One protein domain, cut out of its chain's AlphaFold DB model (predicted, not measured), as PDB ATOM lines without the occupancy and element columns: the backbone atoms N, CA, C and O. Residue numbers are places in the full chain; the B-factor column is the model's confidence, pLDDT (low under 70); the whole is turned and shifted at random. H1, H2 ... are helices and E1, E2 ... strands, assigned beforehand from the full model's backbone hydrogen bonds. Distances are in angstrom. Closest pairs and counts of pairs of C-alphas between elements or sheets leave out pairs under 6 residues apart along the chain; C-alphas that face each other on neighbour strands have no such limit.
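What this domain is: This is residues 17 to 74 of the 86 residues of an uncharacterized protein of Chloroflexi bacterium (UniProt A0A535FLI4). A slim hairpin of two strands, E1 and E2, runs out as an arm to the long loop of residues 30 to 41 at one end of the domain, and two short helices, H1 and H2, set nearly at right angles to each other, lie toward the other end. The arm makes much of the length, and H2 closes the printed part at the end far from the loop. The printed part has 58 residues, with two named strands and then two named helices in the order E1, E2, H1, H2; the two strands make one antiparallel sheet, and the class is mixed, helices and strands, with under half of the residues in named elements. The whole is only just loose, close to compact, with a radius of gyration of the C-alphas of 12.6 A and spans of 40 by 20 by 17 A.

Where its parts are: The printed part begins at Lys 17, and residues 17 to 24 come before the first strand. E1 is residues 25 to 29, from C-alpha 25 at (-11.093, -21.687, 37.040), and is 13.8 A long from first to last C-alpha. After residues 30 to 41 comes E2, residues 42 to 46, which is 13.7 A long and ends with C-alpha 46 at (-14.331, -23.914, 34.081). H1 is residues 55 to 63 and is 12.4 A long. H2 is residues 69 to 74, is 8.5 A long and ends with C-alpha 74 at (-26.690, -21.290, 45.516).

How they stand to each other: E1 and E2 are antiparallel neighbours and a hairpin, with 161 degrees between their directions. The C-alphas of Glu 27 and Val 44 face each other at 4.5 A. N 26 and O 45 are within hydrogen-bond range at 2.8 A, and so are N 43 and O 28 at 2.9 A. The closest C-alphas of E1 and H1 are those of Tyr 25 and Cys 61, 6.9 A apart. H1 and H2 are close but not clearly touching, the closest C-alphas being those of Lys 60 and Trp 69, 6.5 A apart. Their lines are about perpendicular, at 87 degrees. H2 is apart from E1 and from E2. In H1 and H2 every O i to N i+4 pair is within hydrogen-bond range.

The domain as a whole: The two C-alphas farthest apart, those of Ala 36 and Lys 74, are 40.5 A apart. The outline is only just a rod. The link from E1 to E2, 12 residues, is long; the one from E2 to H1, 8 residues, is short; the one from H1 to H2, 5 residues, is tight. The printed part has no cut. The mean pLDDT of the printed part is 86.8, and no printed residue is under 70.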
ATOM      1  N   LYS A  17      -3.603 -22.239  36.812       85.00
ATOM      2  CA  LYS A  17      -4.523 -21.935  37.909       85.00
ATOM      3  C   LYS A  17      -4.118 -20.602  38.525       85.00
ATOM      4  O   LYS A  17      -2.997 -20.457  39.006       85.00
ATOM      5  N   HIS A  18      -5.049 -19.659  38.582       84.81
ATOM      6  CA  HIS A  18      -4.820 -18.392  39.267       84.81
ATOM      7  C   HIS A  18      -4.818 -18.587  40.796       84.81
ATOM      8  O   HIS A  18      -5.706 -19.240  41.348       84.81
ATOM      9  N   LYS A  19      -3.848 -17.993  41.508       83.19
ATOM     10  CA  LYS A  19      -3.652 -18.188  42.965       83.19
ATOM     11  C   LYS A  19      -4.835 -17.716  43.821       83.19
ATOM     12  O   LYS A  19      -5.077 -18.277  44.890       83.19
ATOM     13  N   ASN A  20      -5.553 -16.695  43.353       86.56
ATOM     14  CA  ASN A  20      -6.683 -16.088  44.065       86.56
ATOM     15  C   ASN A  20      -8.048 -16.434  43.456       86.56
ATOM     16  O   ASN A  20      -9.072 -16.079  44.033       86.56
ATOM     17  N   ALA A  21      -8.071 -17.157  42.334       90.50
ATOM     18  CA  ALA A  21      -9.312 -17.493  41.660       90.50
ATOM     19  C   ALA A  21      -9.968 -18.763  42.199       90.50
ATOM     20  O   ALA A  21      -9.370 -19.555  42.932       90.50
ATOM     21  N   CYS A  22     -11.201 -18.964  41.742       92.31
ATOM     22  CA  CYS A  22     -11.990 -20.168  41.903       92.31
ATOM     23  C   CYS A  22     -11.139 -21.419  41.643       92.31
ATOM     24  O   CYS A  22     -10.444 -21.494  40.625       92.31
ATOM     25  N   PRO A  23     -11.224 -22.450  42.502       90.38
ATOM     26  CA  PRO A  23     -10.448 -23.678  42.335       90.38
ATOM     27  C   PRO A  23     -10.726 -24.395  41.005       90.38
ATOM     28  O   PRO A  23      -9.872 -25.148  40.530       90.38
ATOM     29  N   PHE A  24     -11.883 -24.137  40.388       90.00
ATOM     30  CA  PHE A  24     -12.299 -24.701  39.101       90.00
ATOM     31  C   PHE A  24     -11.960 -23.824  37.892       90.00
ATOM     32  O   PHE A  24     -12.146 -24.275  36.766       90.00
ATOM     33  N   TYR A  25     -11.483 -22.597  38.110       90.50
ATOM     34  CA  TYR A  25     -11.093 -21.687  37.040       90.50
ATOM     35  C   TYR A  25      -9.717 -22.077  36.493       90.50
ATOM     36  O   TYR A  25      -8.771 -22.317  37.256       90.50
ATOM     37  N   ARG A  26      -9.608 -22.167  35.172       89.50
ATOM     38  CA  ARG A  26      -8.369 -22.398  34.432       89.50
ATOM     39  C   ARG A  26      -8.267 -21.372  33.317       89.50
ATOM     40  O   ARG A  26      -9.270 -21.044  32.692       89.50
ATOM     41  N   GLU A  27      -7.058 -20.906  33.057       88.75
ATOM     42  CA  GLU A  27      -6.767 -20.046  31.912       88.75
ATOM     43  C   GLU A  27      -5.516 -20.529  31.188       88.75
ATOM     44  O   GLU A  27      -4.616 -21.098  31.803       88.75
ATOM     45  N   ARG A  28      -5.444 -20.295  29.885       86.69
ATOM     46  CA  ARG A  28      -4.234 -20.501  29.088       86.69
ATOM     47  C   ARG A  28      -4.033 -19.308  28.174       86.69
ATOM     48  O   ARG A  28      -4.999 -18.747  27.665       86.69
ATOM     49  N   TRP A  29      -2.776 -18.948  27.975       85.00
ATOM     50  CA  TRP A  29      -2.369 -17.873  27.078       85.00
ATOM     51  C   TRP A  29      -1.858 -18.485  25.777       85.00
ATOM     52  O   TRP A  29      -1.220 -19.542  25.802       85.00
ATOM     53  N   PHE A  30      -2.137 -17.834  24.652       83.62
ATOM     54  CA  PHE A  30      -1.650 -18.244  23.340       83.62
ATOM     55  C   PHE A  30      -0.518 -17.302  22.925       83.62
ATOM     56  O   PHE A  30      -0.786 -16.209  22.446       83.62
ATOM     57  N   PRO A  31       0.759 -17.686  23.108       74.31
ATOM     58  CA  PRO A  31       1.890 -16.787  22.861       74.31
ATOM     59  C   PRO A  31       2.133 -16.475  21.375       74.31
ATOM     60  O   PRO A  31       2.932 -15.603  21.066       74.31
ATOM     61  N   CYS A  32       1.484 -17.201  20.464       74.94
ATOM     62  CA  CYS A  32       1.644 -17.066  19.018       74.94
ATOM     63  C   CYS A  32       0.283 -16.864  18.327       74.94
ATOM     64  O   CYS A  32       0.070 -17.395  17.241       74.94
ATOM     65  N   ASN A  33      -0.667 -16.193  18.991       78.00
ATOM     66  CA  ASN A  33      -1.978 -15.924  18.402       78.00
ATOM     67  C   ASN A  33      -1.903 -14.765  17.399       78.00
ATOM     68  O   ASN A  33      -1.212 -13.772  17.633       78.00
ATOM     69  N   ASP A  34      -2.659 -14.870  16.310       80.44
ATOM     70  CA  ASP A  34      -2.790 -13.789  15.337       80.44
ATOM     71  C   ASP A  34      -4.025 -12.932  15.653       80.44
ATOM     72  O   ASP A  34      -5.163 -13.255  15.310       80.44
ATOM     73  N   VAL A  35      -3.801 -11.827  16.367       78.25
ATOM     74  CA  VAL A  35      -4.869 -10.900  16.779       78.25
ATOM     75  C   VAL A  35      -5.532 -10.245  15.562       78.25
ATOM     76  O   VAL A  35      -6.726  -9.958  15.600       78.25
ATOM     77  N   ALA A  36      -4.777 -10.025  14.480       80.75
ATOM     78  CA  ALA A  36      -5.285  -9.415  13.253       80.75
ATOM     79  C   ALA A  36      -6.211 -10.369  12.481       80.75
ATOM     80  O   ALA A  36      -7.176  -9.919  11.868       80.75
ATOM     81  N   ALA A  37      -5.973 -11.678  12.579       82.88
ATOM     82  CA  ALA A  37      -6.861 -12.728  12.087       82.88
ATOM     83  C   ALA A  37      -8.047 -13.026  13.031       82.88
ATOM     84  O   ALA A  37      -8.892 -13.860  12.707       82.88
ATOM     85  N   GLY A  38      -8.134 -12.353  14.185       78.50
ATOM     86  CA  GLY A  38      -9.199 -12.546  15.169       78.50
ATOM     87  C   GLY A  38      -8.976 -13.719  16.129       78.50
ATOM     88  O   GLY A  38      -9.926 -14.164  16.774       78.50
ATOM     89  N   GLU A  39      -7.747 -14.229  16.254       82.62
ATOM     90  CA  GLU A  39      -7.456 -15.315  17.189       82.62
ATOM     91  C   GLU A  39      -7.420 -14.834  18.653       82.62
ATOM     92  O   GLU A  39      -6.804 -13.807  18.970       82.62
ATOM     93  N   PRO A  40      -8.019 -15.592  19.591       79.12
ATOM     94  CA  PRO A  40      -8.077 -15.198  20.993       79.12
ATOM     95  C   PRO A  40      -6.690 -15.223  21.657       79.12
ATOM     96  O   PRO A  40      -5.955 -16.204  21.571       79.12
ATOM     97  N   MET A  41      -6.356 -14.159  22.395       83.88
ATOM     98  CA  MET A  41      -5.095 -14.054  23.158       83.88
ATOM     99  C   MET A  41      -5.021 -15.029  24.335       83.88
ATOM    100  O   MET A  41      -3.953 -15.522  24.705       83.88
ATOM    101  N   TYR A  42      -6.167 -15.308  24.948       84.62
ATOM    102  CA  TYR A  42      -6.281 -16.231  26.064       84.62
ATOM    103  C   TYR A  42      -7.610 -16.969  25.998       84.62
ATOM    104  O   TYR A  42      -8.583 -16.504  25.406       84.62
ATOM    105  N   GLN A  43      -7.652 -18.128  26.643       86.19
ATOM    106  CA  GLN A  43      -8.863 -18.914  26.791       86.19
ATOM    107  C   GLN A  43      -9.079 -19.254  28.256       86.19
ATOM    108  O   GLN A  43      -8.141 -19.576  28.988       86.19
ATOM    109  N   VAL A  44     -10.342 -19.198  28.660       88.00
ATOM    110  CA  VAL A  44     -10.802 -19.521  30.006       88.00
ATOM    111  C   VAL A  44     -11.602 -20.811  29.965       88.00
ATOM    112  O   VAL A  44     -12.420 -21.019  29.074       88.00
ATOM    113  N   PHE A  45     -11.404 -21.658  30.968       88.50
ATOM    114  CA  PHE A  45     -12.149 -22.893  31.149       88.50
ATOM    115  C   PHE A  45     -12.590 -23.050  32.596       88.50
ATOM    116  O   PHE A  45     -11.859 -22.750  33.543       88.50
ATOM    117  N   CYS A  46     -13.805 -23.557  32.776       89.69
ATOM    118  CA  CYS A  46     -14.331 -23.914  34.081       89.69
ATOM    119  C   CYS A  46     -14.509 -25.425  34.147       89.69
ATOM    120  O   CYS A  46     -15.296 -25.987  33.392       89.69
ATOM    121  N   LEU A  47     -13.868 -26.076  35.119       87.06
ATOM    122  CA  LEU A  47     -13.999 -27.524  35.342       87.06
ATOM    123  C   LEU A  47     -15.428 -27.976  35.701       87.06
ATOM    124  O   LEU A  47     -15.699 -29.168  35.776       87.06
ATOM    125  N   LYS A  48     -16.345 -27.038  35.963       88.19
ATOM    126  CA  LYS A  48     -17.774 -27.307  36.182       88.19
ATOM    127  C   LYS A  48     -18.630 -27.088  34.929       88.19
ATOM    128  O   LYS A  48     -19.846 -27.059  35.056       88.19
ATOM    129  N   GLY A  49     -18.023 -26.854  33.763       86.62
ATOM    130  CA  GLY A  49     -18.747 -26.570  32.517       86.62
ATOM    131  C   GLY A  49     -19.473 -25.222  32.519       86.62
ATOM    132  O   GLY A  49     -20.344 -24.984  31.697       86.62
ATOM    133  N   THR A  50     -19.137 -24.334  33.458       88.25
ATOM    134  CA  THR A  50     -19.756 -23.008  33.584       88.25
ATOM    135  C   THR A  50     -18.676 -21.928  33.533       88.25
ATOM    136  O   THR A  50     -18.289 -21.379  34.570       88.25
ATOM    137  N   PRO A  51     -18.084 -21.645  32.362       88.38
ATOM    138  CA  PRO A  51     -17.146 -20.535  32.240       88.38
ATOM    139  C   PRO A  51     -17.845 -19.195  32.553       88.38
ATOM    140  O   PRO A  51     -19.076 -19.099  32.500       88.38
ATOM    141  N   PRO A  52     -17.102 -18.165  32.981       89.19
ATOM    142  CA  PRO A  52     -17.631 -16.806  32.999       89.19
ATOM    143  C   PRO A  52     -17.838 -16.329  31.556       89.19
ATOM    144  O   PRO A  52     -16.941 -16.491  30.734       89.19
ATOM    145  N   LEU A  53     -19.005 -15.757  31.252       87.94
ATOM    146  CA  LEU A  53     -19.308 -15.200  29.926       87.94
ATOM    147  C   LEU A  53     -19.062 -13.689  29.873       87.94
ATOM    148  O   LEU A  53     -18.928 -13.109  28.802       87.94
ATOM    149  N   THR A  54     -19.000 -13.050  31.041       89.81
ATOM    150  CA  THR A  54     -18.806 -11.605  31.187       89.81
ATOM    151  C   THR A  54     -17.594 -11.295  32.059       89.81
ATOM    152  O   THR A  54     -17.228 -12.077  32.942       89.81
ATOM    153  N   ALA A  55     -17.007 -10.110  31.864       87.38
ATOM    154  CA  ALA A  55     -15.912  -9.618  32.699       87.38
ATOM    155  C   ALA A  55     -16.290  -9.619  34.193       87.38
ATOM    156  O   ALA A  55     -15.529 -10.115  35.020       87.38
ATOM    157  N   GLY A  56     -17.514  -9.197  34.530       90.81
ATOM    158  CA  GLY A  56     -17.999  -9.212  35.912       90.81
ATOM    159  C   GLY A  56     -18.086 -10.620  36.520       90.81
ATOM    160  O   GLY A  56     -17.794 -10.814  37.701       90.81
ATOM    161  N   GLU A  57     -18.439 -11.643  35.737       90.44
ATOM    162  CA  GLU A  57     -18.378 -13.033  36.206       90.44
ATOM    163  C   GLU A  57     -16.940 -13.538  36.360       90.44
ATOM    164  O   GLU A  57     -16.646 -14.303  37.284       90.44
ATOM    165  N   GLN A  58     -16.035 -13.108  35.480       89.06
ATOM    166  CA  GLN A  58     -14.617 -13.442  35.568       89.06
ATOM    167  C   GLN A  58     -13.987 -12.835  36.828       89.06
ATOM    168  O   GLN A  58     -13.276 -13.534  37.549       89.06
ATOM    169  N   GLU A  59     -14.327 -11.596  37.177       91.12
ATOM    170  CA  GLU A  59     -13.900 -10.968  38.430       91.12
ATOM    171  C   GLU A  59     -14.404 -11.731  39.663       91.12
ATOM    172  O   GLU A  59     -13.642 -11.984  40.601       91.12
ATOM    173  N   LYS A  60     -15.666 -12.183  39.663       91.69
ATOM    174  CA  LYS A  60     -16.198 -13.040  40.741       91.69
ATOM    175  C   LYS A  60     -15.416 -14.348  40.856       91.69
ATOM    176  O   LYS A  60     -15.114 -14.792  41.967       91.69
ATOM    177  N   CYS A  61     -15.043 -14.952  39.726       91.56
ATOM    178  CA  CYS A  61     -14.152 -16.109  39.709       91.56
ATOM    179  C   CYS A  61     -12.786 -15.766  40.315       91.56
ATOM    180  O   CYS A  61     -12.315 -16.525  41.153       91.56
ATOM    181  N   PHE A  62     -12.185 -14.627  39.974       90.44
ATOM    182  CA  PHE A  62     -10.879 -14.188  40.485       90.44
ATOM    183  C   PHE A  62     -10.845 -13.805  41.964       90.44
ATOM    184  O   PHE A  62      -9.768 -13.810  42.556       90.44
ATOM    185  N   ARG A  63     -11.995 -13.501  42.569       90.38
ATOM    186  CA  ARG A  63     -12.105 -13.153  43.995       90.38
ATOM    187  C   ARG A  63     -12.458 -14.339  44.896       90.38
ATOM    188  O   ARG A  63     -12.456 -14.198  46.114       90.38
ATOM    189  N   SER A  64     -12.746 -15.507  44.323       88.38
ATOM    190  CA  SER A  64     -13.271 -16.660  45.066       88.38
ATOM    191  C   SER A  64     -12.229 -17.763  45.250       88.38
ATOM    192  O   SER A  64     -12.347 -18.843  44.689       88.38
ATOM    193  N   LYS A  65     -11.192 -17.511  46.051       88.56
ATOM    194  CA  LYS A  65     -10.049 -18.431  46.219       88.56
ATOM    195  C   LYS A  65     -10.411 -19.813  46.783       88.56
ATOM    196  O   LYS A  65      -9.775 -20.811  46.450       88.56
ATOM    197  N   THR A  66     -11.386 -19.870  47.687       86.25
ATOM    198  CA  THR A  66     -11.697 -21.069  48.483       86.25
ATOM    199  C   THR A  66     -12.812 -21.923  47.882       86.25
ATOM    200  O   THR A  66     -12.847 -23.128  48.115       86.25
ATOM    201  N   CYS A  67     -13.715 -21.340  47.091       89.25
ATOM    202  CA  CYS A  67     -14.865 -22.038  46.516       89.25
ATOM    203  C   CYS A  67     -15.366 -21.363  45.230       89.25
ATOM    204  O   CYS A  67     -14.946 -20.269  44.876       89.25
ATOM    205  N   CYS A  68     -16.268 -22.022  44.498       91.44
ATOM    206  CA  CYS A  68     -16.925 -21.391  43.353       91.44
ATOM    207  C   CYS A  68     -17.995 -20.411  43.836       91.44
ATOM    208  O   CYS A  68     -18.889 -20.817  44.579       91.44
ATOM    209  N   TRP A  69     -17.961 -19.166  43.355       90.38
ATOM    210  CA  TRP A  69     -18.956 -18.153  43.713       90.38
ATOM    211  C   TRP A  69     -20.386 -18.596  43.384       90.38
ATOM    212  O   TRP A  69     -21.273 -18.400  44.203       90.38
ATOM    213  N   ARG A  70     -20.613 -19.278  42.250       89.81
ATOM    214  CA  ARG A  70     -21.950 -19.794  41.893       89.81
ATOM    215  C   ARG A  70     -22.460 -20.824  42.902       89.81
ATOM    216  O   ARG A  70     -23.635 -20.817  43.248       89.81
ATOM    217  N   LEU A  71     -21.573 -21.689  43.401       89.56
ATOM    218  CA  LEU A  71     -21.928 -22.678  44.426       89.56
ATOM    219  C   LEU A  71     -22.181 -22.007  45.781       89.56
ATOM    220  O   LEU A  71     -23.096 -22.401  46.496       89.56
ATOM    221  N   ALA A  72     -21.388 -20.988  46.123       89.19
ATOM    222  CA  ALA A  72     -21.577 -20.216  47.345       89.19
ATOM    223  C   ALA A  72     -22.918 -19.464  47.340       89.19
ATOM    224  O   ALA A  72     -23.637 -19.497  48.334       89.19
ATOM    225  N   GLU A  73     -23.279 -18.837  46.220       89.44
ATOM    226  CA  GLU A  73     -24.553 -18.129  46.056       89.44
ATOM    227  C   GLU A  73     -25.744 -19.090  46.097       89.44
ATOM    228  O   GLU A  73     -26.714 -18.815  46.801       89.44
ATOM    229  N   LYS A  74     -25.651 -20.254  45.436       88.50
ATOM    230  CA  LYS A  74     -26.690 -21.290  45.516       88.50
ATOM    231  C   LYS A  74     -26.923 -21.731  46.966       88.50
ATOM    232  O   LYS A  74     -28.055 -21.705  47.436       88.50
TER     233      LYS A  74